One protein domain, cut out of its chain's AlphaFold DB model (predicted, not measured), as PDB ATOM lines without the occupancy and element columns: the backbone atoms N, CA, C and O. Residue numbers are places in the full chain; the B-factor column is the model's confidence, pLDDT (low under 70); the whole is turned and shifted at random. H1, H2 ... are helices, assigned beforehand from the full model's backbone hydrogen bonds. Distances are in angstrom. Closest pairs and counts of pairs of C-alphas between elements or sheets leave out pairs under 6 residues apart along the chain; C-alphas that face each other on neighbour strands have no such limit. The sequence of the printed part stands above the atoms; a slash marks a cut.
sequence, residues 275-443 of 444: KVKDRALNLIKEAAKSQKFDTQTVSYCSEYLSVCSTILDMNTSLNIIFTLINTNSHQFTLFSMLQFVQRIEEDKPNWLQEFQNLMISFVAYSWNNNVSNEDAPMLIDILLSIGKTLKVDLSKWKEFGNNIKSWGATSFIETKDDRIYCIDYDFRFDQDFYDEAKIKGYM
ATOM      1  N   LYS A 275     168.565 172.751  87.479       97.38
ATOM      2  CA  LYS A 275     169.809 172.796  88.264       97.38
ATOM      3  C   LYS A 275     169.642 172.098  89.613       97.38
ATOM      4  O   LYS A 275     170.522 171.365  90.062       97.38
ATOM      5  N   VAL A 276     168.497 172.305  90.258       97.88
ATOM      6  CA  VAL A 276     168.201 171.684  91.555       97.88
ATOM      7  C   VAL A 276     167.923 170.185  91.403       97.88
ATOM      8  O   VAL A 276     168.335 169.394  92.252       97.88
ATOM      9  N   LYS A 277     167.293 169.772  90.294       97.69
ATOM     10  CA  LYS A 277     167.103 168.361  89.920       97.69
ATOM     11  C   LYS A 277     168.449 167.665  89.727       97.69
ATOM     12  O   LYS A 277     168.657 166.603  90.308       97.69
ATOM     13  N   ASP A 278     169.384 168.275  89.001       97.38
ATOM     14  CA  ASP A 278     170.731 167.723  88.810       97.38
ATOM     15  C   ASP A 278     171.480 167.566  90.141       97.38
ATOM     16  O   ASP A 278     172.103 166.532  90.391       97.38
ATOM     17  N   ARG A 279     171.357 168.545  91.047       97.19
ATOM     18  CA  ARG A 279     171.934 168.441  92.392       97.19
ATOM     19  C   ARG A 279     171.324 167.296  93.205       97.19
ATOM     20  O   ARG A 279     172.069 166.509  93.785       97.19
ATOM     21  N   ALA A 280     169.994 167.185  93.247       97.56
ATOM     22  CA  ALA A 280     169.305 166.106  93.961       97.56
ATOM     23  C   ALA A 280     169.725 164.722  93.435       97.56
ATOM     24  O   ALA A 280     169.993 163.808  94.217       97.56
ATOM     25  N   LEU A 281     169.853 164.587  92.111       97.31
ATOM     26  CA  LEU A 281     170.350 163.375  91.461       97.31
ATOM     27  C   LEU A 281     171.783 163.038  91.871       97.31
ATOM     28  O   LEU A 281     172.080 161.875  92.139       97.31
ATOM     29  N   ASN A 282     172.676 164.027  91.927       96.25
ATOM     30  CA  ASN A 282     174.064 163.800  92.329       96.25
ATOM     31  C   ASN A 282     174.161 163.316  93.781       96.25
ATOM     32  O   ASN A 282     174.868 162.345  94.040       96.25
ATOM     33  N   LEU A 283     173.378 163.897  94.693       95.62
ATOM     34  CA  LEU A 283     173.323 163.452  96.090       95.62
ATOM     35  C   LEU A 283     172.799 162.013  96.223       95.62
ATOM     36  O   LEU A 283     173.329 161.234  97.015       95.62
ATOM     37  N   ILE A 284     171.803 161.621  95.420       96.00
ATOM     38  CA  ILE A 284     171.325 160.228  95.381       96.00
ATOM     39  C   ILE A 284     172.388 159.286  94.807       96.00
ATOM     40  O   ILE A 284     172.600 158.210  95.361       96.00
ATOM     41  N   LYS A 285     173.101 159.679  93.746       95.88
ATOM     42  CA  LYS A 285     174.202 158.880  93.177       95.88
ATOM     43  C   LYS A 285     175.340 158.680  94.178       95.88
ATOM     44  O   LYS A 285     175.920 157.600  94.247       95.88
ATOM     45  N   GLU A 286     175.677 159.700  94.959       94.38
ATOM     46  CA  GLU A 286     176.676 159.596  96.031       94.38
ATOM     47  C   GLU A 286     176.215 158.662  97.154       94.38
ATOM     48  O   GLU A 286     176.985 157.814  97.618       94.38
ATOM     49  N   ALA A 287     174.944 158.761  97.550       93.69
ATOM     50  CA  ALA A 287     174.335 157.842  98.503       93.69
ATOM     51  C   ALA A 287     174.326 156.397  97.978       93.69
ATOM     52  O   ALA A 287     174.633 155.481  98.735       93.69
ATOM     53  N   ALA A 288     174.068 156.195  96.682       92.81
ATOM     54  CA  ALA A 288     174.091 154.882  96.044       92.81
ATOM     55  C   ALA A 288     175.488 154.255  96.055       92.81
ATOM     56  O   ALA A 288     175.660 153.136  96.538       92.81
ATOM     57  N   LYS A 289     176.511 155.018  95.651       92.88
ATOM     58  CA  LYS A 289     177.920 154.582  95.696       92.88
ATOM     59  C   LYS A 289     178.387 154.207  97.101       92.88
ATOM     60  O   LYS A 289     179.238 153.338  97.252       92.88
ATOM     61  N   SER A 290     177.860 154.887  98.116       91.62
ATOM     62  CA  SER A 290     178.194 154.640  99.521       91.62
ATOM     63  C   SER A 290     177.224 153.694 100.238       91.62
ATOM     64  O   SER A 290     177.454 153.397 101.408       91.62
ATOM     65  N   GLN A 291     176.179 153.214  99.552       89.44
ATOM     66  CA  GLN A 291     175.098 152.376 100.086       89.44
ATOM     67  C   GLN A 291     174.388 152.969 101.324       89.44
ATOM     68  O   GLN A 291     173.959 152.238 102.214       89.44
ATOM     69  N   LYS A 292     174.243 154.301 101.392       90.12
ATOM     70  CA  LYS A 292     173.628 155.033 102.521       90.12
ATOM     71  C   LYS A 292     172.256 155.609 102.160       90.12
ATOM     72  O   LYS A 292     172.083 156.823 102.029       90.12
ATOM     73  N   PHE A 293     171.278 154.726 101.973       87.38
ATOM     74  CA  PHE A 293     169.915 155.091 101.556       87.38
ATOM     75  C   PHE A 293     168.979 155.492 102.710       87.38
ATOM     76  O   PHE A 293     167.900 156.041 102.476       87.38
ATOM     77  N   ASP A 294     169.401 155.274 103.954       80.81
ATOM     78  CA  ASP A 294     168.651 155.546 105.184       80.81
ATOM     79  C   ASP A 294     168.777 157.002 105.676       80.81
ATOM     80  O   ASP A 294     168.338 157.351 106.773       80.81
ATOM     81  N   THR A 295     169.356 157.888 104.861       89.56
ATOM     82  CA  THR A 295     169.641 159.271 105.254       89.56
ATOM     83  C   THR A 295     168.477 160.226 104.977       89.56
ATOM     84  O   THR A 295     167.755 160.117 103.982       89.56
ATOM     85  N   GLN A 296     168.347 161.260 105.818       91.31
ATOM     86  CA  GLN A 296     167.395 162.356 105.579       91.31
ATOM     87  C   GLN A 296     167.664 163.079 104.253       91.31
ATOM     88  O   GLN A 296     166.724 163.525 103.599       91.31
ATOM     89  N   THR A 297     168.929 163.166 103.831       93.75
ATOM     90  CA  THR A 297     169.314 163.741 102.537       93.75
ATOM     91  C   THR A 297     168.623 163.023 101.387       93.75
ATOM     92  O   THR A 297     168.003 163.681 100.552       93.75
ATOM     93  N   VAL A 298     168.672 161.686 101.369       95.75
ATOM     94  CA  VAL A 298     168.009 160.879 100.337       95.75
ATOM     95  C   VAL A 298     166.498 161.075 100.398       95.75
ATOM     96  O   VAL A 298     165.889 161.278  99.349       95.75
ATOM     97  N   SER A 299     165.898 161.105 101.594       94.94
ATOM     98  CA  SER A 299     164.460 161.375 101.741       94.94
ATOM     99  C   SER A 299     164.068 162.728 101.132       94.94
ATOM    100  O   SER A 299     163.181 162.780 100.286       94.94
ATOM    101  N   TYR A 300     164.776 163.813 101.464       96.25
ATOM    102  CA  TYR A 300     164.464 165.143 100.929       96.25
ATOM    103  C   TYR A 300     164.712 165.273  99.422       96.25
ATOM    104  O   TYR A 300     163.898 165.877  98.721       96.25
ATOM    105  N   CYS A 301     165.789 164.676  98.902       97.06
ATOM    106  CA  CYS A 301     166.045 164.642  97.459       97.06
ATOM    107  C   CYS A 301     164.936 163.881  96.722       97.06
ATOM    108  O   CYS A 301     164.461 164.337  95.686       97.06
ATOM    109  N   SER A 302     164.500 162.748  97.274       96.31
ATOM    110  CA  SER A 302     163.441 161.905  96.708       96.31
ATOM    111  C   SER A 302     162.095 162.617  96.683       96.31
ATOM    112  O   SER A 302     161.401 162.601  95.667       96.31
ATOM    113  N   GLU A 303     161.747 163.291  97.780       95.81
ATOM    114  CA  GLU A 303     160.545 164.119  97.863       95.81
ATOM    115  C   GLU A 303     160.550 165.227  96.801       95.81
ATOM    116  O   GLU A 303     159.529 165.455  96.152       95.81
ATOM    117  N   TYR A 304     161.686 165.900  96.587       97.75
ATOM    118  CA  TYR A 304     161.807 166.917  95.543       97.75
ATOM    119  C   TYR A 304     161.745 166.317  94.131       97.75
ATOM    120  O   TYR A 304     160.995 166.803  93.292       97.75
ATOM    121  N   LEU A 305     162.467 165.227  93.854       97.50
ATOM    122  CA  LEU A 305     162.437 164.594  92.532       97.50
ATOM    123  C   LEU A 305     161.043 164.090  92.152       97.50
ATOM    124  O   LEU A 305     160.708 164.115  90.970       97.50
ATOM    125  N   SER A 306     160.204 163.735  93.132       95.50
ATOM    126  CA  SER A 306     158.805 163.393  92.869       95.50
ATOM    127  C   SER A 306     158.040 164.527  92.177       95.50
ATOM    128  O   SER A 306     157.213 164.251  91.316       95.50
ATOM    129  N   VAL A 307     158.343 165.801  92.472       95.75
ATOM    130  CA  VAL A 307     157.703 166.958  91.815       95.75
ATOM    131  C   VAL A 307     158.363 167.350  90.490       95.75
ATOM    132  O   VAL A 307     157.857 168.218  89.783       95.75
ATOM    133  N   CYS A 308     159.470 166.693  90.135       96.94
ATOM    134  CA  CYS A 308     160.224 166.908  88.902       96.94
ATOM    135  C   CYS A 308     159.827 165.956  87.767       96.94
ATOM    136  O   CYS A 308     160.487 165.949  86.727       96.94
ATOM    137  N   SER A 309     158.764 165.165  87.932       94.62
ATOM    138  CA  SER A 309     158.251 164.241  86.913       94.62
ATOM    139  C   SER A 309     158.119 164.905  85.547       94.62
ATOM    140  O   SER A 309     158.621 164.357  84.573       94.62
ATOM    141  N   THR A 310     157.580 166.122  85.461       94.88
ATOM    142  CA  THR A 310     157.404 166.864  84.198       94.88
ATOM    143  C   THR A 310     158.699 167.111  83.415       94.88
ATOM    144  O   THR A 310     158.662 167.086  82.183       94.88
ATOM    145  N   ILE A 311     159.850 167.249  84.082       95.88
ATOM    146  CA  ILE A 311     161.154 167.535  83.447       95.88
ATOM    147  C   ILE A 311     162.084 166.317  83.363       95.88
ATOM    148  O   ILE A 311     163.070 166.339  82.631       95.88
ATOM    149  N   LEU A 312     161.770 165.227  84.064       96.44
ATOM    150  CA  LEU A 312     162.562 163.998  84.025       96.44
ATOM    151  C   LEU A 312     162.255 163.160  82.774       96.44
ATOM    152  O   LEU A 312     161.107 163.038  82.329       96.44
ATOM    153  N   ASP A 313     163.303 162.571  82.199       95.94
ATOM    154  CA  ASP A 313     163.183 161.544  81.170       95.94
ATOM    155  C   ASP A 313     162.945 160.158  81.795       95.94
ATOM    156  O   ASP A 313     163.115 159.949  83.001       95.94
ATOM    157  N   MET A 314     162.538 159.200  80.960       96.06
ATOM    158  CA  MET A 314     162.206 157.846  81.403       96.06
ATOM    159  C   MET A 314     163.399 157.129  82.044       96.06
ATOM    160  O   MET A 314     163.236 156.519  83.098       96.06
ATOM    161  N   ASN A 315     164.595 157.219  81.454       96.06
ATOM    162  CA  ASN A 315     165.770 156.510  81.964       96.06
ATOM    163  C   ASN A 315     166.181 157.069  83.322       96.06
ATOM    164  O   ASN A 315     166.393 156.305  84.259       96.06
ATOM    165  N   THR A 316     166.228 158.394  83.464       96.75
ATOM    166  CA  THR A 316     166.531 159.014  84.758       96.75
ATOM    167  C   THR A 316     165.482 158.645  85.808       96.75
ATOM    168  O   THR A 316     165.844 158.334  86.941       96.75
ATOM    169  N   SER A 317     164.198 158.612  85.437       97.00
ATOM    170  CA  SER A 317     163.109 158.217  86.341       97.00
ATOM    171  C   SER A 317     163.258 156.775  86.827       97.00
ATOM    172  O   SER A 317     163.213 156.527  88.032       97.00
ATOM    173  N   LEU A 318     163.499 155.836  85.908       96.62
ATOM    174  CA  LEU A 318     163.753 154.432  86.236       96.62
ATOM    175  C   LEU A 318     164.993 154.285  87.115       96.62
ATOM    176  O   LEU A 318     164.937 153.549  88.094       96.62
ATOM    177  N   ASN A 319     166.066 155.032  86.832       96.62
ATOM    178  CA  ASN A 319     167.280 154.954  87.635       96.62
ATOM    179  C   ASN A 319     167.037 155.360  89.090       96.62
ATOM    180  O   ASN A 319     167.456 154.664  90.011       96.62
ATOM    181  N   ILE A 320     166.311 156.460  89.307       97.06
ATOM    182  CA  ILE A 320     165.935 156.899  90.654       97.06
ATOM    183  C   ILE A 320     165.112 155.807  91.352       97.06
ATOM    184  O   ILE A 320     165.445 155.401  92.465       97.06
ATOM    185  N   ILE A 321     164.048 155.329  90.701       96.69
ATOM    186  CA  ILE A 321     163.094 154.391  91.303       96.69
ATOM    187  C   ILE A 321     163.773 153.057  91.627       96.69
ATOM    188  O   ILE A 321     163.633 152.551  92.739       96.69
ATOM    189  N   PHE A 322     164.538 152.502  90.686       95.94
ATOM    190  CA  PHE A 322     165.154 151.187  90.849       95.94
ATOM    191  C   PHE A 322     166.275 151.227  91.884       95.94
ATOM    192  O   PHE A 322     166.460 150.262  92.619       95.94
ATOM    193  N   THR A 323     166.995 152.347  91.992       94.81
ATOM    194  CA  THR A 323     167.990 152.528  93.051       94.81
ATOM    195  C   THR A 323     167.348 152.668  94.430       94.81
ATOM    196  O   THR A 323     167.878 152.112  95.388       94.81
ATOM    197  N   LEU A 324     166.242 153.406  94.559       95.25
ATOM    198  CA  LEU A 324     165.694 153.811  95.860       95.25
ATOM    199  C   LEU A 324     164.584 152.910  96.413       95.25
ATOM    200  O   LEU A 324     164.236 153.028  97.585       95.25
ATOM    201  N   ILE A 325     164.009 152.013  95.615       93.31
ATOM    202  CA  ILE A 325     163.090 150.988  96.122       93.31
ATOM    203  C   ILE A 325     163.910 149.754  96.511       93.31
ATOM    204  O   ILE A 325     164.084 148.817  95.739       93.31
ATOM    205  N   ASN A 326     164.449 149.782  97.729       89.00
ATOM    206  CA  ASN A 326     165.212 148.682  98.319       89.00
ATOM    207  C   ASN A 326     164.980 148.604  99.842       89.00
ATOM    208  O   ASN A 326     164.395 149.515 100.432       89.00
ATOM    209  N   THR A 327     165.449 147.534 100.487       87.94
ATOM    210  CA  THR A 327     165.237 147.289 101.929       87.94
ATOM    211  C   THR A 327     166.036 148.217 102.838       87.94
ATOM    212  O   THR A 327     165.624 148.476 103.965       87.94
ATOM    213  N   ASN A 328     167.118 148.808 102.329       88.75
ATOM    214  CA  ASN A 328     167.946 149.784 103.041       88.75
ATOM    215  C   ASN A 328     167.384 151.215 102.984       88.75
ATOM    216  O   ASN A 328     167.965 152.137 103.557       88.75
ATOM    217  N   SER A 329     166.289 151.437 102.256       90.62
ATOM    218  CA  SER A 329     165.735 152.771 102.050       90.62
ATOM    219  C   SER A 329     164.781 153.162 103.167       90.62
ATOM    220  O   SER A 329     163.925 152.392 103.599       90.62
ATOM    221  N   HIS A 330     164.899 154.409 103.619       90.19
ATOM    222  CA  HIS A 330     164.020 154.944 104.651       90.19
ATOM    223  C   HIS A 330     162.549 154.974 104.184       90.19
ATOM    224  O   HIS A 330     162.267 155.246 103.016       90.19
ATOM    225  N   GLN A 331     161.589 154.790 105.099       89.38
ATOM    226  CA  GLN A 331     160.152 154.764 104.771       89.38
ATOM    227  C   GLN A 331     159.687 155.980 103.945       89.38
ATOM    228  O   GLN A 331     158.935 155.828 102.988       89.38
ATOM    229  N   PHE A 332     160.176 157.186 104.261       90.56
ATOM    230  CA  PHE A 332     159.825 158.412 103.528       90.56
ATOM    231  C   PHE A 332     160.363 158.418 102.093       90.56
ATOM    232  O   PHE A 332     159.688 158.917 101.192       90.56
ATOM    233  N   THR A 333     161.535 157.821 101.863       94.81
ATOM    234  CA  THR A 333     162.086 157.607 100.520       94.81
ATOM    235  C   THR A 333     161.160 156.699  99.714       94.81
ATOM    236  O   THR A 333     160.750 157.066  98.616       94.81
ATOM    237  N   LEU A 334     160.749 155.563 100.288       93.50
ATOM    238  CA  LEU A 334     159.855 154.613  99.622       93.50
ATOM    239  C   LEU A 334     158.484 155.233  99.298       93.50
ATOM    240  O   LEU A 334     158.011 155.124  98.167       93.50
ATOM    241  N   PHE A 335     157.879 155.960 100.246       93.44
ATOM    242  CA  PHE A 335     156.637 156.704  99.998       93.44
ATOM    243  C   PHE A 335     156.799 157.753  98.889       93.44
ATOM    244  O   PHE A 335     155.909 157.903  98.050       93.44
ATOM    245  N   SER A 336     157.933 158.457  98.851       94.75
ATOM    246  CA  SER A 336     158.223 159.436  97.794       94.75
ATOM    247  C   SER A 336     158.344 158.774  96.424       94.75
ATOM    248  O   SER A 336     157.892 159.345  95.438       94.75
ATOM    249  N   MET A 337     158.895 157.557  96.351       96.06
ATOM    250  CA  MET A 337     158.964 156.794  95.102       96.06
ATOM    251  C   MET A 337     157.584 156.351  94.617       96.06
ATOM    252  O   MET A 337     157.312 156.443  93.423       96.06
ATOM    253  N   LEU A 338     156.681 155.953  95.518       94.81
ATOM    254  CA  LEU A 338     155.291 155.678  95.143       94.81
ATOM    255  C   LEU A 338     154.604 156.930  94.570       94.81
ATOM    256  O   LEU A 338     153.989 156.856  93.507       94.81
ATOM    257  N   GLN A 339     154.750 158.084  95.232       94.75
ATOM    258  CA  GLN A 339     154.226 159.358  94.721       94.75
ATOM    259  C   GLN A 339     154.847 159.728  93.371       94.75
ATOM    260  O   GLN A 339     154.166 160.260  92.498       94.75
ATOM    261  N   PHE A 340     156.134 159.440  93.190       96.38
ATOM    262  CA  PHE A 340     156.835 159.710  91.946       96.38
ATOM    263  C   PHE A 340     156.311 158.840  90.794       96.38
ATOM    264  O   PHE A 340     156.020 159.373  89.726       96.38
ATOM    265  N   VAL A 341     156.088 157.539  91.023       95.50
ATOM    266  CA  VAL A 341     155.449 156.635  90.047       95.50
ATOM    267  C   VAL A 341     154.060 157.143  89.656       95.50
ATOM    268  O   VAL A 341     153.761 157.222  88.469       95.50
ATOM    269  N   GLN A 342     153.236 157.541  90.631       93.88
ATOM    270  CA  GLN A 342     151.891 158.077  90.377       93.88
ATOM    271  C   GLN A 342     151.927 159.336  89.501       93.88
ATOM    272  O   GLN A 342     151.195 159.429  88.521       93.88
ATOM    273  N   ARG A 343     152.830 160.274  89.801       94.19
ATOM    274  CA  ARG A 343     152.995 161.500  89.005       94.19
ATOM    275  C   ARG A 343     153.516 161.231  87.598       94.19
ATOM    276  O   ARG A 343     153.107 161.903  86.662       94.19
ATOM    277  N   ILE A 344     154.390 160.240  87.421       94.44
ATOM    278  CA  ILE A 344     154.832 159.817  86.086       94.44
ATOM    279  C   ILE A 344     153.644 159.331  85.245       94.44
ATOM    280  O   ILE A 344     153.569 159.681  84.068       94.44
ATOM    281  N   GLU A 345     152.710 158.571  85.826       91.56
ATOM    282  CA  GLU A 345     151.511 158.131  85.096       91.56
ATOM    283  C   GLU A 345     150.659 159.300  84.597       91.56
ATOM    284  O   GLU A 345     150.096 159.233  83.503       91.56
ATOM    285  N   GLU A 346     150.588 160.373  85.383       90.94
ATOM    286  CA  GLU A 346     149.842 161.586  85.049       90.94
ATOM    287  C   GLU A 346     150.581 162.448  84.010       90.94
ATOM    288  O   GLU A 346     149.987 162.891  83.026       90.94
ATOM    289  N   ASP A 347     151.889 162.646  84.187       92.12
ATOM    290  CA  ASP A 347     152.668 163.628  83.429       92.12
ATOM    291  C   ASP A 347     153.244 163.096  82.109       92.12
ATOM    292  O   ASP A 347     153.664 163.886  81.254       92.12
ATOM    293  N   LYS A 348     153.346 161.768  81.930       91.19
ATOM    294  CA  LYS A 348     154.180 161.160  80.871       91.19
ATOM    295  C   LYS A 348     153.448 160.141  79.991       91.19
ATOM    296  O   LYS A 348     153.941 159.027  79.797       91.19
ATOM    297  N   PRO A 349     152.347 160.526  79.322       88.62
ATOM    298  CA  PRO A 349     151.579 159.607  78.479       88.62
ATOM    299  C   PRO A 349     152.399 159.012  77.320       88.62
ATOM    300  O   PRO A 349     152.144 157.889  76.897       88.62
ATOM    301  N   ASN A 350     153.413 159.734  76.827       91.81
ATOM    302  CA  ASN A 350     154.177 159.360  75.632       91.81
ATOM    303  C   ASN A 350     155.042 158.103  75.799       91.81
ATOM    304  O   ASN A 350     155.322 157.430  74.810       91.81
ATOM    305  N   TRP A 351     155.485 157.796  77.019       94.31
ATOM    306  CA  TRP A 351     156.312 156.618  77.311       94.31
ATOM    307  C   TRP A 351     155.754 155.772  78.463       94.31
ATOM    308  O   TRP A 351     156.411 154.850  78.942       94.31
ATOM    309  N   LEU A 352     154.506 156.034  78.866       91.75
ATOM    310  CA  LEU A 352     153.846 155.367  79.986       91.75
ATOM    311  C   LEU A 352     153.807 153.843  79.832       91.75
ATOM    312  O   LEU A 352     154.122 153.126  80.773       91.75
ATOM    313  N   GLN A 353     153.468 153.341  78.642       91.06
ATOM    314  CA  GLN A 353     153.355 151.899  78.411       91.06
ATOM    315  C   GLN A 353     154.698 151.172  78.573       91.06
ATOM    316  O   GLN A 353     154.756 150.084  79.144       91.06
ATOM    317  N   GLU A 354     155.783 151.762  78.064       92.94
ATOM    318  CA  GLU A 354     157.128 151.199  78.200       92.94
ATOM    319  C   GLU A 354     157.589 151.239  79.660       92.94
ATOM    320  O   GLU A 354     158.064 150.231  80.189       92.94
ATOM    321  N   PHE A 355     157.362 152.369  80.330       94.06
ATOM    322  CA  PHE A 355     157.633 152.530  81.753       94.06
ATOM    323  C   PHE A 355     156.874 151.508  82.605       94.06
ATOM    324  O   PHE A 355     157.493 150.833  83.422       94.06
ATOM    325  N   GLN A 356     155.570 151.323  82.382       92.12
ATOM    326  CA  GLN A 356     154.754 150.337  83.095       92.12
ATOM    327  C   GLN A 356     155.308 148.919  82.928       92.12
ATOM    328  O   GLN A 356     155.455 148.203  83.916       92.12
ATOM    329  N   ASN A 357     155.692 148.530  81.709       89.38
ATOM    330  CA  ASN A 357     156.276 147.213  81.455       89.38
ATOM    331  C   ASN A 357     157.586 147.005  82.238       89.38
ATOM    332  O   ASN A 357     157.766 145.966  82.872       89.38
ATOM    333  N   LEU A 358     158.483 147.998  82.231       93.44
ATOM    334  CA  LEU A 358     159.754 147.938  82.966       93.44
ATOM    335  C   LEU A 358     159.546 147.933  84.483       93.44
ATOM    336  O   LEU A 358     160.199 147.171  85.195       93.44
ATOM    337  N   MET A 359     158.611 148.745  84.976       93.44
ATOM    338  CA  MET A 359     158.265 148.819  86.391       93.44
ATOM    339  C   MET A 359     157.707 147.498  86.923       93.44
ATOM    340  O   MET A 359     158.044 147.111  88.036       93.44
ATOM    341  N   ILE A 360     156.899 146.772  86.147       90.00
ATOM    342  CA  ILE A 360     156.427 145.441  86.554       90.00
ATOM    343  C   ILE A 360     157.584 144.454  86.673       90.00
ATOM    344  O   ILE A 360     157.662 143.731  87.665       90.00
ATOM    345  N   SER A 361     158.476 144.414  85.677       91.25
ATOM    346  CA  SER A 361     159.661 143.553  85.744       91.25
ATOM    347  C   SER A 361     160.499 143.891  86.979       91.25
ATOM    348  O   SER A 361     160.975 142.989  87.663       91.25
ATOM    349  N   PHE A 362     160.611 145.175  87.322       93.88
ATOM    350  CA  PHE A 362     161.269 145.615  88.548       93.88
ATOM    351  C   PHE A 362     160.539 145.207  89.830       93.88
ATOM    352  O   PHE A 362     161.193 144.777  90.778       93.88
ATOM    353  N   VAL A 363     159.208 145.304  89.877       91.94
ATOM    354  CA  VAL A 363     158.416 144.834  91.024       91.94
ATOM    355  C   VAL A 363     158.635 143.341  91.238       91.94
ATOM    356  O   VAL A 363     158.883 142.924  92.366       91.94
ATOM    357  N   ALA A 364     158.622 142.552  90.164       90.06
ATOM    358  CA  ALA A 364     158.875 141.119  90.229       90.06
ATOM    359  C   ALA A 364     160.295 140.785  90.701       90.06
ATOM    360  O   ALA A 364     160.475 139.962  91.599       90.06
ATOM    361  N   TYR A 365     161.298 141.473  90.149       92.06
ATOM    362  CA  TYR A 365     162.685 141.353  90.588       92.06
ATOM    363  C   TYR A 365     162.843 141.706  92.071       92.06
ATOM    364  O   TYR A 365     163.445 140.946  92.828       92.06
ATOM    365  N   SER A 366     162.286 142.839  92.499       91.31
ATOM    366  CA  SER A 366     162.374 143.305  93.884       91.31
ATOM    367  C   SER A 366     161.646 142.370  94.839       91.31
ATOM    368  O   SER A 366     162.150 142.106  95.924       91.31
ATOM    369  N   TRP A 367     160.504 141.815  94.436       89.56
ATOM    370  CA  TRP A 367     159.796 140.805  95.212       89.56
ATOM    371  C   TRP A 367     160.671 139.567  95.438       89.56
ATOM    372  O   TRP A 367     160.954 139.196  96.575       89.56
ATOM    373  N   ASN A 368     161.181 138.977  94.357       90.06
ATOM    374  CA  ASN A 368     161.973 137.752  94.424       90.06
ATOM    375  C   ASN A 368     163.303 137.899  95.177       90.06
ATOM    376  O   ASN A 368     163.799 136.898  95.681       90.06
ATOM    377  N   ASN A 369     163.898 139.096  95.213       87.50
ATOM    378  CA  ASN A 369     165.212 139.308  95.832       87.50
ATOM    379  C   ASN A 369     165.145 139.921  97.235       87.50
ATOM    380  O   ASN A 369     166.020 139.640  98.052       87.50
ATOM    381  N   ASN A 370     164.129 140.743  97.513       84.12
ATOM    382  CA  ASN A 370     164.077 141.556  98.728       84.12
ATOM    383  C   ASN A 370     162.947 141.156  99.689       84.12
ATOM    384  O   ASN A 370     163.061 141.401 100.882       84.12
ATOM    385  N   VAL A 371     161.853 140.561  99.196       77.44
ATOM    386  CA  VAL A 371     160.697 140.176 100.035       77.44
ATOM    387  C   VAL A 371     160.855 138.762 100.585       77.44
ATOM    388  O   VAL A 371     160.466 138.481 101.710       77.44
ATOM    389  N   SER A 372     161.472 137.874  99.807       63.31
ATOM    390  CA  SER A 372     161.647 136.460 100.144       63.31
ATOM    391  C   SER A 372     162.579 136.181 101.325       63.31
ATOM    392  O   SER A 372     162.553 135.074 101.858       63.31
ATOM    393  N   ASN A 373     163.447 137.137 101.669       57.88
ATOM    394  CA  ASN A 373     164.586 136.928 102.566       57.88
ATOM    395  C   ASN A 373     164.581 137.851 103.797       57.88
ATOM    396  O   ASN A 373     165.328 137.591 104.738       57.88
ATOM    397  N   GLU A 374     163.779 138.921 103.801       59.22
ATOM    398  CA  GLU A 374     163.806 139.967 104.829       59.22
ATOM    399  C   GLU A 374     162.378 140.359 105.252       59.22
ATOM    400  O   GLU A 374     161.503 140.553 104.408       59.22
ATOM    401  N   ASP A 375     162.146 140.520 106.561       67.69
ATOM    402  CA  ASP A 375     160.915 141.100 107.125       67.69
ATOM    403  C   ASP A 375     160.828 142.598 106.756       67.69
ATOM    404  O   ASP A 375     161.137 143.488 107.552       67.69
ATOM    405  N   ALA A 376     160.424 142.894 105.516       78.94
ATOM    406  CA  ALA A 376     160.360 144.246 104.958       78.94
ATOM    407  C   ALA A 376     158.910 144.679 104.635       78.94
ATOM    408  O   ALA A 376     158.587 144.964 103.477       78.94
ATOM    409  N   PRO A 377     158.010 144.785 105.636       82.12
ATOM    410  CA  PRO A 377     156.579 145.029 105.412       82.12
ATOM    411  C   PRO A 377     156.304 146.335 104.660       82.12
ATOM    412  O   PRO A 377     155.386 146.409 103.848       82.12
ATOM    413  N   MET A 378     157.132 147.354 104.893       85.19
ATOM    414  CA  MET A 378     157.034 148.646 104.218       85.19
ATOM    415  C   MET A 378     157.382 148.553 102.725       85.19
ATOM    416  O   MET A 378     156.714 149.157 101.891       85.19
ATOM    417  N   LEU A 379     158.409 147.778 102.365       88.25
ATOM    418  CA  LEU A 379     158.768 147.567 100.964       88.25
ATOM    419  C   LEU A 379     157.659 146.802 100.233       88.25
ATOM    420  O   LEU A 379     157.296 147.161  99.118       88.25
ATOM    421  N   ILE A 380     157.084 145.792 100.884       87.69
ATOM    422  CA  ILE A 380     155.980 144.988 100.347       87.69
ATOM    423  C   ILE A 380     154.756 145.860 100.072       87.69
ATOM    424  O   ILE A 380     154.202 145.805  98.975       87.69
ATOM    425  N   ASP A 381     154.378 146.709 101.031       86.75
ATOM    426  CA  ASP A 381     153.282 147.672 100.884       86.75
ATOM    427  C   ASP A 381     153.480 148.571  99.653       86.75
ATOM    428  O   ASP A 381     152.568 148.759  98.845       86.75
ATOM    429  N   ILE A 382     154.707 149.052  99.449       90.94
ATOM    430  CA  ILE A 382     155.068 149.919  98.324       90.94
ATOM    431  C   ILE A 382     155.059 149.156  96.996       90.94
ATOM    432  O   ILE A 382     154.503 149.657  96.019       90.94
ATOM    433  N   LEU A 383     155.599 147.935  96.940       91.12
ATOM    434  CA  LEU A 383     155.582 147.102  95.730       91.12
ATOM    435  C   LEU A 383     154.151 146.743  95.304       91.12
ATOM    436  O   LEU A 383     153.821 146.832  94.119       91.12
ATOM    437  N   LEU A 384     153.281 146.397  96.257       88.50
ATOM    438  CA  LEU A 384     151.862 146.129  95.995       88.50
ATOM    439  C   LEU A 384     151.119 147.401  95.561       88.50
ATOM    440  O   LEU A 384     150.329 147.359  94.614       88.50
ATOM    441  N   SER A 385     151.414 148.542  96.191       89.69
ATOM    442  CA  SER A 385     150.862 149.851  95.813       89.69
ATOM    443  C   SER A 385     151.238 150.246  94.387       89.69
ATOM    444  O   SER A 385     150.381 150.703  93.624       89.69
ATOM    445  N   ILE A 386     152.500 150.041  94.002       91.06
ATOM    446  CA  ILE A 386     152.981 150.269  92.636       91.06
ATOM    447  C   ILE A 386     152.267 149.314  91.680       91.06
ATOM    448  O   ILE A 386     151.673 149.774  90.709       91.06
ATOM    449  N   GLY A 387     152.225 148.013  91.983       87.44
ATOM    450  CA  GLY A 387     151.522 147.025  91.159       87.44
ATOM    451  C   GLY A 387     150.051 147.385  90.913       87.44
ATOM    452  O   GLY A 387     149.562 147.259  89.791       87.44
ATOM    453  N   LYS A 388     149.357 147.905  91.933       85.25
ATOM    454  CA  LYS A 388     147.979 148.409  91.813       85.25
ATOM    455  C   LYS A 388     147.884 149.665  90.944       85.25
ATOM    456  O   LYS A 388     146.937 149.791  90.170       85.25
ATOM    457  N   THR A 389     148.832 150.585  91.104       86.44
ATOM    458  CA  THR A 389     148.877 151.867  90.381       86.44
ATOM    459  C   THR A 389     149.029 151.632  88.879       86.44
ATOM    460  O   THR A 389     148.221 152.139  88.111       86.44
ATOM    461  N   LEU A 390     149.941 150.739  88.480       82.44
ATOM    462  CA  LEU A 390     150.293 150.511  87.074       82.44
ATOM    463  C   LEU A 390     149.166 149.886  86.219       82.44
ATOM    464  O   LEU A 390     149.301 149.827  85.002       82.44
ATOM    465  N   LYS A 391     148.054 149.412  86.814       73.88
ATOM    466  CA  LYS A 391     146.861 148.849  86.122       73.88
ATOM    467  C   LYS A 391     147.152 147.763  85.074       73.88
ATOM    468  O   LYS A 391     146.348 147.546  84.166       73.88
ATOM    469  N   VAL A 392     148.281 147.071  85.178       65.81
ATOM    470  CA  VAL A 392     148.700 146.138  84.129       65.81
ATOM    471  C   VAL A 392     147.979 144.801  84.262       65.81
ATOM    472  O   VAL A 392     147.572 144.396  85.351       65.81
ATOM    473  N   ASP A 393     147.801 144.116  83.134       67.94
ATOM    474  CA  ASP A 393     147.175 142.804  83.088       67.94
ATOM    475  C   ASP A 393     148.034 141.749  83.806       67.94
ATOM    476  O   ASP A 393     149.025 141.234  83.287       67.94
ATOM    477  N   LEU A 394     147.622 141.419  85.031       66.94
ATOM    478  CA  LEU A 394     148.216 140.373  85.860       66.94
ATOM    479  C   LEU A 394     147.552 139.006  85.635       66.94
ATOM    480  O   LEU A 394     147.673 138.126  86.485       66.94
ATOM    481  N   SER A 395     146.852 138.774  84.516       68.56
ATOM    482  CA  SER A 395     146.146 137.506  84.263       68.56
ATOM    483  C   SER A 395     147.046 136.269  84.356       68.56
ATOM    484  O   SER A 395     146.565 135.190  84.702       68.56
ATOM    485  N   LYS A 396     148.342 136.426  84.046       64.56
ATOM    486  CA  LYS A 396     149.362 135.369  84.151       64.56
ATOM    487  C   LYS A 396     149.812 135.096  85.591       64.56
ATOM    488  O   LYS A 396     150.314 134.016  85.860       64.56
ATOM    489  N   TRP A 397     149.568 136.025  86.514       72.81
ATOM    490  CA  TRP A 397     150.058 136.004  87.894       72.81
ATOM    491  C   TRP A 397     148.906 136.211  88.864       72.81
ATOM    492  O   TRP A 397     148.867 137.173  89.634       72.81
ATOM    493  N   LYS A 398     147.927 135.303  88.802       73.56
ATOM    494  CA  LYS A 398     146.724 135.371  89.639       73.56
ATOM    495  C   LYS A 398     147.060 135.464  91.127       73.56
ATOM    496  O   LYS A 398     146.338 136.150  91.833       73.56
ATOM    497  N   GLU A 399     148.140 134.834  91.580       76.56
ATOM    498  CA  GLU A 399     148.602 134.851  92.975       76.56
ATOM    499  C   GLU A 399     149.091 136.239  93.410       76.56
ATOM    500  O   GLU A 399     148.565 136.792  94.373       76.56
ATOM    501  N   PHE A 400     149.969 136.891  92.638       77.81
ATOM    502  CA  PHE A 400     150.335 138.291  92.894       77.81
ATOM    503  C   PHE A 400     149.128 139.238  92.773       77.81
ATOM    504  O   PHE A 400     148.935 140.139  93.590       77.81
ATOM    505  N   GLY A 401     148.251 138.997  91.793       76.50
ATOM    506  CA  GLY A 401     146.980 139.709  91.666       76.50
ATOM    507  C   GLY A 401     146.050 139.506  92.870       76.50
ATOM    508  O   GLY A 401     145.318 140.427  93.236       76.50
ATOM    509  N   ASN A 402     146.087 138.336  93.512       78.06
ATOM    510  CA  ASN A 402     145.372 138.066  94.757       78.06
ATOM    511  C   ASN A 402     146.013 138.829  95.918       78.06
ATOM    512  O   ASN A 402     145.272 139.473  96.648       78.06
ATOM    513  N   ASN A 403     147.347 138.868  96.028       78.94
ATOM    514  CA  ASN A 403     148.042 139.689  97.029       78.94
ATOM    515  C   ASN A 403     147.635 141.172  96.923       78.94
ATOM    516  O   ASN A 403     147.285 141.786  97.930       78.94
ATOM    517  N   ILE A 404     147.568 141.739  95.709       78.94
ATOM    518  CA  ILE A 404     147.093 143.121  95.491       78.94
ATOM    519  C   ILE A 404     145.627 143.298  95.912       78.94
ATOM    520  O   ILE A 404     145.275 144.310  96.524       78.94
ATOM    521  N   LYS A 405     144.748 142.345  95.574       76.88
ATOM    522  CA  LYS A 405     143.322 142.407  95.942       76.88
ATOM    523  C   LYS A 405     143.119 142.301  97.451       76.88
ATOM    524  O   LYS A 405     142.362 143.099  97.996       76.88
ATOM    525  N   SER A 406     143.802 141.361  98.101       73.25
ATOM    526  CA  SER A 406     143.797 141.173  99.554       73.25
ATOM    527  C   SER A 406     144.294 142.426 100.267       73.25
ATOM    528  O   SER A 406     143.673 142.875 101.222       73.25
ATOM    529  N   TRP A 407     145.355 143.050  99.750       70.69
ATOM    530  CA  TRP A 407     145.883 144.311 100.268       70.69
ATOM    531  C   TRP A 407     144.918 145.495 100.078       70.69
ATOM    532  O   TRP A 407     144.767 146.337 100.959       70.69
ATOM    533  N   GLY A 408     144.231 145.565  98.933       61.06
ATOM    534  CA  GLY A 408     143.316 146.656  98.587       61.06
ATOM    535  C   GLY A 408     141.910 146.574  99.194       61.06
ATOM    536  O   GLY A 408     141.140 147.521  99.015       61.06
ATOM    537  N   ALA A 409     141.550 145.476  99.865       59.03
ATOM    538  CA  ALA A 409     140.248 145.296 100.499       59.03
ATOM    539  C   ALA A 409     140.174 146.101 101.810       59.03
ATOM    540  O   ALA A 409     140.647 145.683 102.859       59.03
ATOM    541  N   THR A 410     139.547 147.275 101.756       46.75
ATOM    542  CA  THR A 410     139.372 148.222 102.876       46.75
ATOM    543  C   THR A 410     138.489 147.727 104.029       46.75
ATOM    544  O   THR A 410     138.280 148.460 104.995       46.75
ATOM    545  N   SER A 411     137.975 146.502 103.982       39.97
ATOM    546  CA  SER A 411     137.205 145.895 105.065       39.97
ATOM    547  C   SER A 411     138.031 144.806 105.737       39.97
ATOM    548  O   SER A 411     137.929 143.669 105.306       39.97
ATOM    549  N   PHE A 412     138.860 145.150 106.725       41.25
ATOM    550  CA  PHE A 412     139.228 144.300 107.877       41.25
ATOM    551  C   PHE A 412     140.410 144.913 108.627       41.25
ATOM    552  O   PHE A 412     141.550 144.565 108.341       41.25
ATOM    553  N   ILE A 413     140.175 145.818 109.586       44.31
ATOM    554  CA  ILE A 413     141.199 146.106 110.602       44.31
ATOM    555  C   ILE A 413     140.546 146.556 111.917       44.31
ATOM    556  O   ILE A 413     140.207 147.726 112.070       44.31
ATOM    557  N   GLU A 414     140.448 145.647 112.889       37.59
ATOM    558  CA  GLU A 414     140.470 146.018 114.317       37.59
ATOM    559  C   GLU A 414     141.810 145.652 114.992       37.59
ATOM    560  O   GLU A 414     142.108 146.167 116.067       37.59
ATOM    561  N   THR A 415     142.695 144.869 114.358       41.50
ATOM    562  CA  THR A 415     143.973 144.447 114.965       41.50
ATOM    563  C   THR A 415     145.126 144.381 113.953       41.50
ATOM    564  O   THR A 415     144.942 144.152 112.759       41.50
ATOM    565  N   LYS A 416     146.351 144.633 114.439       46.62
ATOM    566  CA  LYS A 416     147.608 144.622 113.660       46.62
ATOM    567  C   LYS A 416     147.992 143.233 113.123       46.62
ATOM    568  O   LYS A 416     148.749 143.181 112.159       46.62
ATOM    569  N   ASP A 417     147.470 142.158 113.714       44.44
ATOM    570  CA  ASP A 417     147.848 140.778 113.380       44.44
ATOM    571  C   ASP A 417     147.147 140.236 112.119       44.44
ATOM    572  O   ASP A 417     147.722 139.419 111.406       44.44
ATOM    573  N   ASP A 418     145.965 140.742 111.749       44.78
ATOM    574  CA  ASP A 418     145.168 140.143 110.660       44.78
ATOM    575  C   ASP A 418     145.641 140.513 109.240       44.78
ATOM    576  O   ASP A 418     145.318 139.814 108.277       44.78
ATOM    577  N   ARG A 419     146.459 141.566 109.072       49.41
ATOM    578  CA  ARG A 419     147.024 141.921 107.748       49.41
ATOM    579  C   ARG A 419     148.078 140.919 107.265       49.41
ATOM    580  O   ARG A 419     148.309 140.820 106.062       49.41
ATOM    581  N   ILE A 420     148.718 140.204 108.192       49.03
ATOM    582  CA  ILE A 420     149.894 139.360 107.939       49.03
ATOM    583  C   ILE A 420     149.492 137.996 107.344       49.03
ATOM    584  O   ILE A 420     150.283 137.368 106.653       49.03
ATOM    585  N   TYR A 421     148.241 137.553 107.515       50.88
ATOM    586  CA  TYR A 421     147.822 136.197 107.126       50.88
ATOM    587  C   TYR A 421     147.284 136.046 105.691       50.88
ATOM    588  O   TYR A 421     146.964 134.931 105.285       50.88
ATOM    589  N   CYS A 422     147.164 137.132 104.915       64.81
ATOM    590  CA  CYS A 422     146.545 137.097 103.578       64.81
ATOM    591  C   CYS A 422     147.502 137.388 102.410       64.81
ATOM    592  O   CYS A 422     147.066 137.351 101.258       64.81
ATOM    593  N   ILE A 423     148.767 137.715 102.692       74.06
ATOM    594  CA  ILE A 423     149.800 137.941 101.676       74.06
ATOM    595  C   ILE A 423     150.651 136.675 101.598       74.06
ATOM    596  O   ILE A 423     151.205 136.239 102.603       74.06
ATOM    597  N   ASP A 424     150.756 136.087 100.410       77.06
ATOM    598  CA  ASP A 424     151.680 134.979 100.174       77.06
ATOM    599  C   ASP A 424     153.102 135.524  99.987       77.06
ATOM    600  O   ASP A 424     153.457 135.959  98.891       77.06
ATOM    601  N   TYR A 425     153.891 135.537 101.064       77.12
ATOM    602  CA  TYR A 425     155.296 135.968 101.066       77.12
ATOM    603  C   TYR A 425     156.233 134.963 100.374       77.12
ATOM    604  O   TYR A 425     157.330 135.329  99.941       77.12
ATOM    605  N   ASP A 426     155.809 133.705 100.235       81.75
ATOM    606  CA  ASP A 426     156.584 132.641  99.595       81.75
ATOM    607  C   ASP A 426     156.416 132.635  98.074       81.75
ATOM    608  O   ASP A 426     157.231 132.032  97.370       81.75
ATOM    609  N   PHE A 427     155.434 133.377  97.554       83.56
ATOM    610  CA  PHE A 427     155.246 133.595  96.125       83.56
ATOM    611  C   PHE A 427     156.546 134.044  95.440       83.56
ATOM    612  O   PHE A 427     157.262 134.928  95.929       83.56
ATOM    613  N   ARG A 428     156.837 133.467  94.271       86.12
ATOM    614  CA  ARG A 428     157.962 133.854  93.413       86.12
ATOM    615  C   ARG A 428     157.479 134.046  91.982       86.12
ATOM    616  O   ARG A 428     156.730 133.228  91.461       86.12
ATOM    617  N   PHE A 429     157.957 135.104  91.339       86.31
ATOM    618  CA  PHE A 429     157.809 135.284  89.896       86.31
ATOM    619  C   PHE A 429     158.767 134.354  89.140       86.31
ATOM    620  O   PHE A 429     159.884 134.123  89.611       86.31
ATOM    621  N   ASP A 430     158.371 133.872  87.957       86.44
ATOM    622  CA  ASP A 430     159.270 133.090  87.095       86.44
ATOM    623  C   ASP A 430     160.507 133.916  86.712       86.44
ATOM    624  O   ASP A 430     160.404 135.109  86.417       86.44
ATOM    625  N   GLN A 431     161.682 133.279  86.671       79.06
ATOM    626  CA  GLN A 431     162.941 133.973  86.363       79.06
ATOM    627  C   GLN A 431     162.956 134.607  84.965       79.06
ATOM    628  O   GLN A 431     163.574 135.648  84.782       79.06
ATOM    629  N   ASP A 432     162.218 134.049  84.005       84.88
ATOM    630  CA  ASP A 432     162.127 134.585  82.640       84.88
ATOM    631  C   ASP A 432     161.262 135.860  82.546       84.88
ATOM    632  O   ASP A 432     161.159 136.482  81.486       84.88
ATOM    633  N   PHE A 433     160.598 136.257  83.639       84.50
ATOM    634  CA  PHE A 433     159.691 137.406  83.665       84.50
ATOM    635  C   PHE A 433     160.413 138.755  83.779       84.50
ATOM    636  O   PHE A 433     159.865 139.801  83.410       84.50
ATOM    637  N   TYR A 434     161.644 138.750  84.284       88.06
ATOM    638  CA  TYR A 434     162.469 139.942  84.382       88.06
ATOM    639  C   TYR A 434     163.902 139.650  83.954       88.06
ATOM    640  O   TYR A 434     164.465 138.601  84.239       88.06
ATOM    641  N   ASP A 435     164.516 140.623  83.290       91.56
ATOM    642  CA  ASP A 435     165.941 140.588  82.987       91.56
ATOM    643  C   ASP A 435     166.693 141.307  84.113       91.56
ATOM    644  O   ASP A 435     166.664 142.535  84.227       91.56
ATOM    645  N   GLU A 436     167.345 140.522  84.971       91.88
ATOM    646  CA  GLU A 436     168.132 141.028  86.096       91.88
ATOM    647  C   GLU A 436     169.264 141.959  85.644       91.88
ATOM    648  O   GLU A 436     169.492 142.992  86.276       91.88
ATOM    649  N   ALA A 437     169.955 141.635  84.548       91.81
ATOM    650  CA  ALA A 437     171.044 142.463  84.039       91.81
ATOM    651  C   ALA A 437     170.510 143.808  83.540       91.81
ATOM    652  O   ALA A 437     171.098 144.854  83.824       91.81
ATOM    653  N   LYS A 438     169.357 143.794  82.861       91.88
ATOM    654  CA  LYS A 438     168.675 145.014  82.426       91.88
ATOM    655  C   LYS A 438     168.246 145.874  83.611       91.88
ATOM    656  O   LYS A 438     168.503 147.072  83.597       91.88
ATOM    657  N   ILE A 439     167.632 145.285  84.637       92.38
ATOM    658  CA  ILE A 439     167.182 146.012  85.835       92.38
ATOM    659  C   ILE A 439     168.365 146.618  86.589       92.38
ATOM    660  O   ILE A 439     168.346 147.807  86.901       92.38
ATOM    661  N   LYS A 440     169.421 145.833  86.823       91.25
ATOM    662  CA  LYS A 440     170.655 146.329  87.445       91.25
ATOM    663  C   LYS A 440     171.320 147.424  86.612       91.25
ATOM    664  O   LYS A 440     171.911 148.327  87.186       91.25
ATOM    665  N   GLY A 441     171.169 147.390  85.287       92.06
ATOM    666  CA  GLY A 441     171.651 148.433  84.378       92.06
ATOM    667  C   GLY A 441     170.985 149.803  84.552       92.06
ATOM    668  O   GLY A 441     171.558 150.796  84.111       92.06
ATOM    669  N   TYR A 442     169.820 149.875  85.205       91.88
ATOM    670  CA  TYR A 442     169.186 151.142  85.582       91.88
ATOM    671  C   TYR A 442     169.615 151.626  86.981       91.88
ATOM    672  O   TYR A 442     169.405 152.779  87.322       91.88
ATOM    673  N   MET A 443     170.242 150.806  87.824       92.56
ATOM    674  CA  MET A 443     170.658 151.265  89.158       92.56
ATOM    675  C   MET A 443     171.949 152.109  89.083       92.56
ATOM    676  O   MET A 443     172.848 151.794  88.304       92.56
TER     677      MET A 443
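AT A GLANCE: This is residues 275 to 443 of the 444 residues of an uncharacterized protein of Tritrichomonas foetus (UniProt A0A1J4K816). Helices stand in two layers, H2, H4 and H6 side by side in one and H3 and H5 in the other, with H1 slanting over H2 at one end and H7 crossing H6 at the opposite end. From H7 a long link, of which residues 409 to 418 stick out, returns past H5 to short H8. The printed part has 169 residues, eight named helices, H1 to H8, and no named strand: all helix. It is compact, radius of gyration of the C-alphas 15.8 A, spanning 46 by 33 by 29 A.

HOW THE PARTS SIT: H5, residues 352 to 371, touches H6, residues 377 to 389, as a helical hairpin, closest C-alphas Val 363 and Leu 383, 5.9 A. H3, residues 314 to 324, and H4, residues 331 to 347, form another, Ile 321 to Met 337, 6.1 A; these four make an up and down bundle, each running against the one before. H4 and H6 touch at 6 degrees, a shallow tilt, the same way, Leu 338 to Ile 386, 6.4 A. H2, residues 296 to 306, touches H4, Ser 306 to Phe 340, 4.3 A. H1, residues 275 to 290, touches H2 at a steep tilt of 46 degrees, Ala 280 to Cys 301, 5.0 A. H7, residues 398 to 408, touches H6 with residues 384 to 388 of H6 alone, about perpendicular at 77 degrees, Leu 384 to Ile 404, 5.7 A. H8, residues 436 to 440, only just touches H5, with 3 pairs of C-alphas within 8 A, Phe 362 to Ile 439, 6.5 A. Every O i to N i+4 pair is within hydrogen-bond range in H1 to H8.

IN THESE COORDINATES: H5 is 26.1 A long, H4 24.3 A and H1 22.9 A. H1 begins at C-alpha 275 (169.809, 172.796, 88.264); H8 ends at C-alpha 440 (170.655, 146.329, 87.445).

THE WHOLE: The C-alphas farthest apart, Lys 275 and Glu 414, are 47.5 A apart. The printed part has no cut; H7 to H8 is a long link of 27 residues. Residues 372 to 375, 392 to 396 and 408 to 422 have pLDDT under 70.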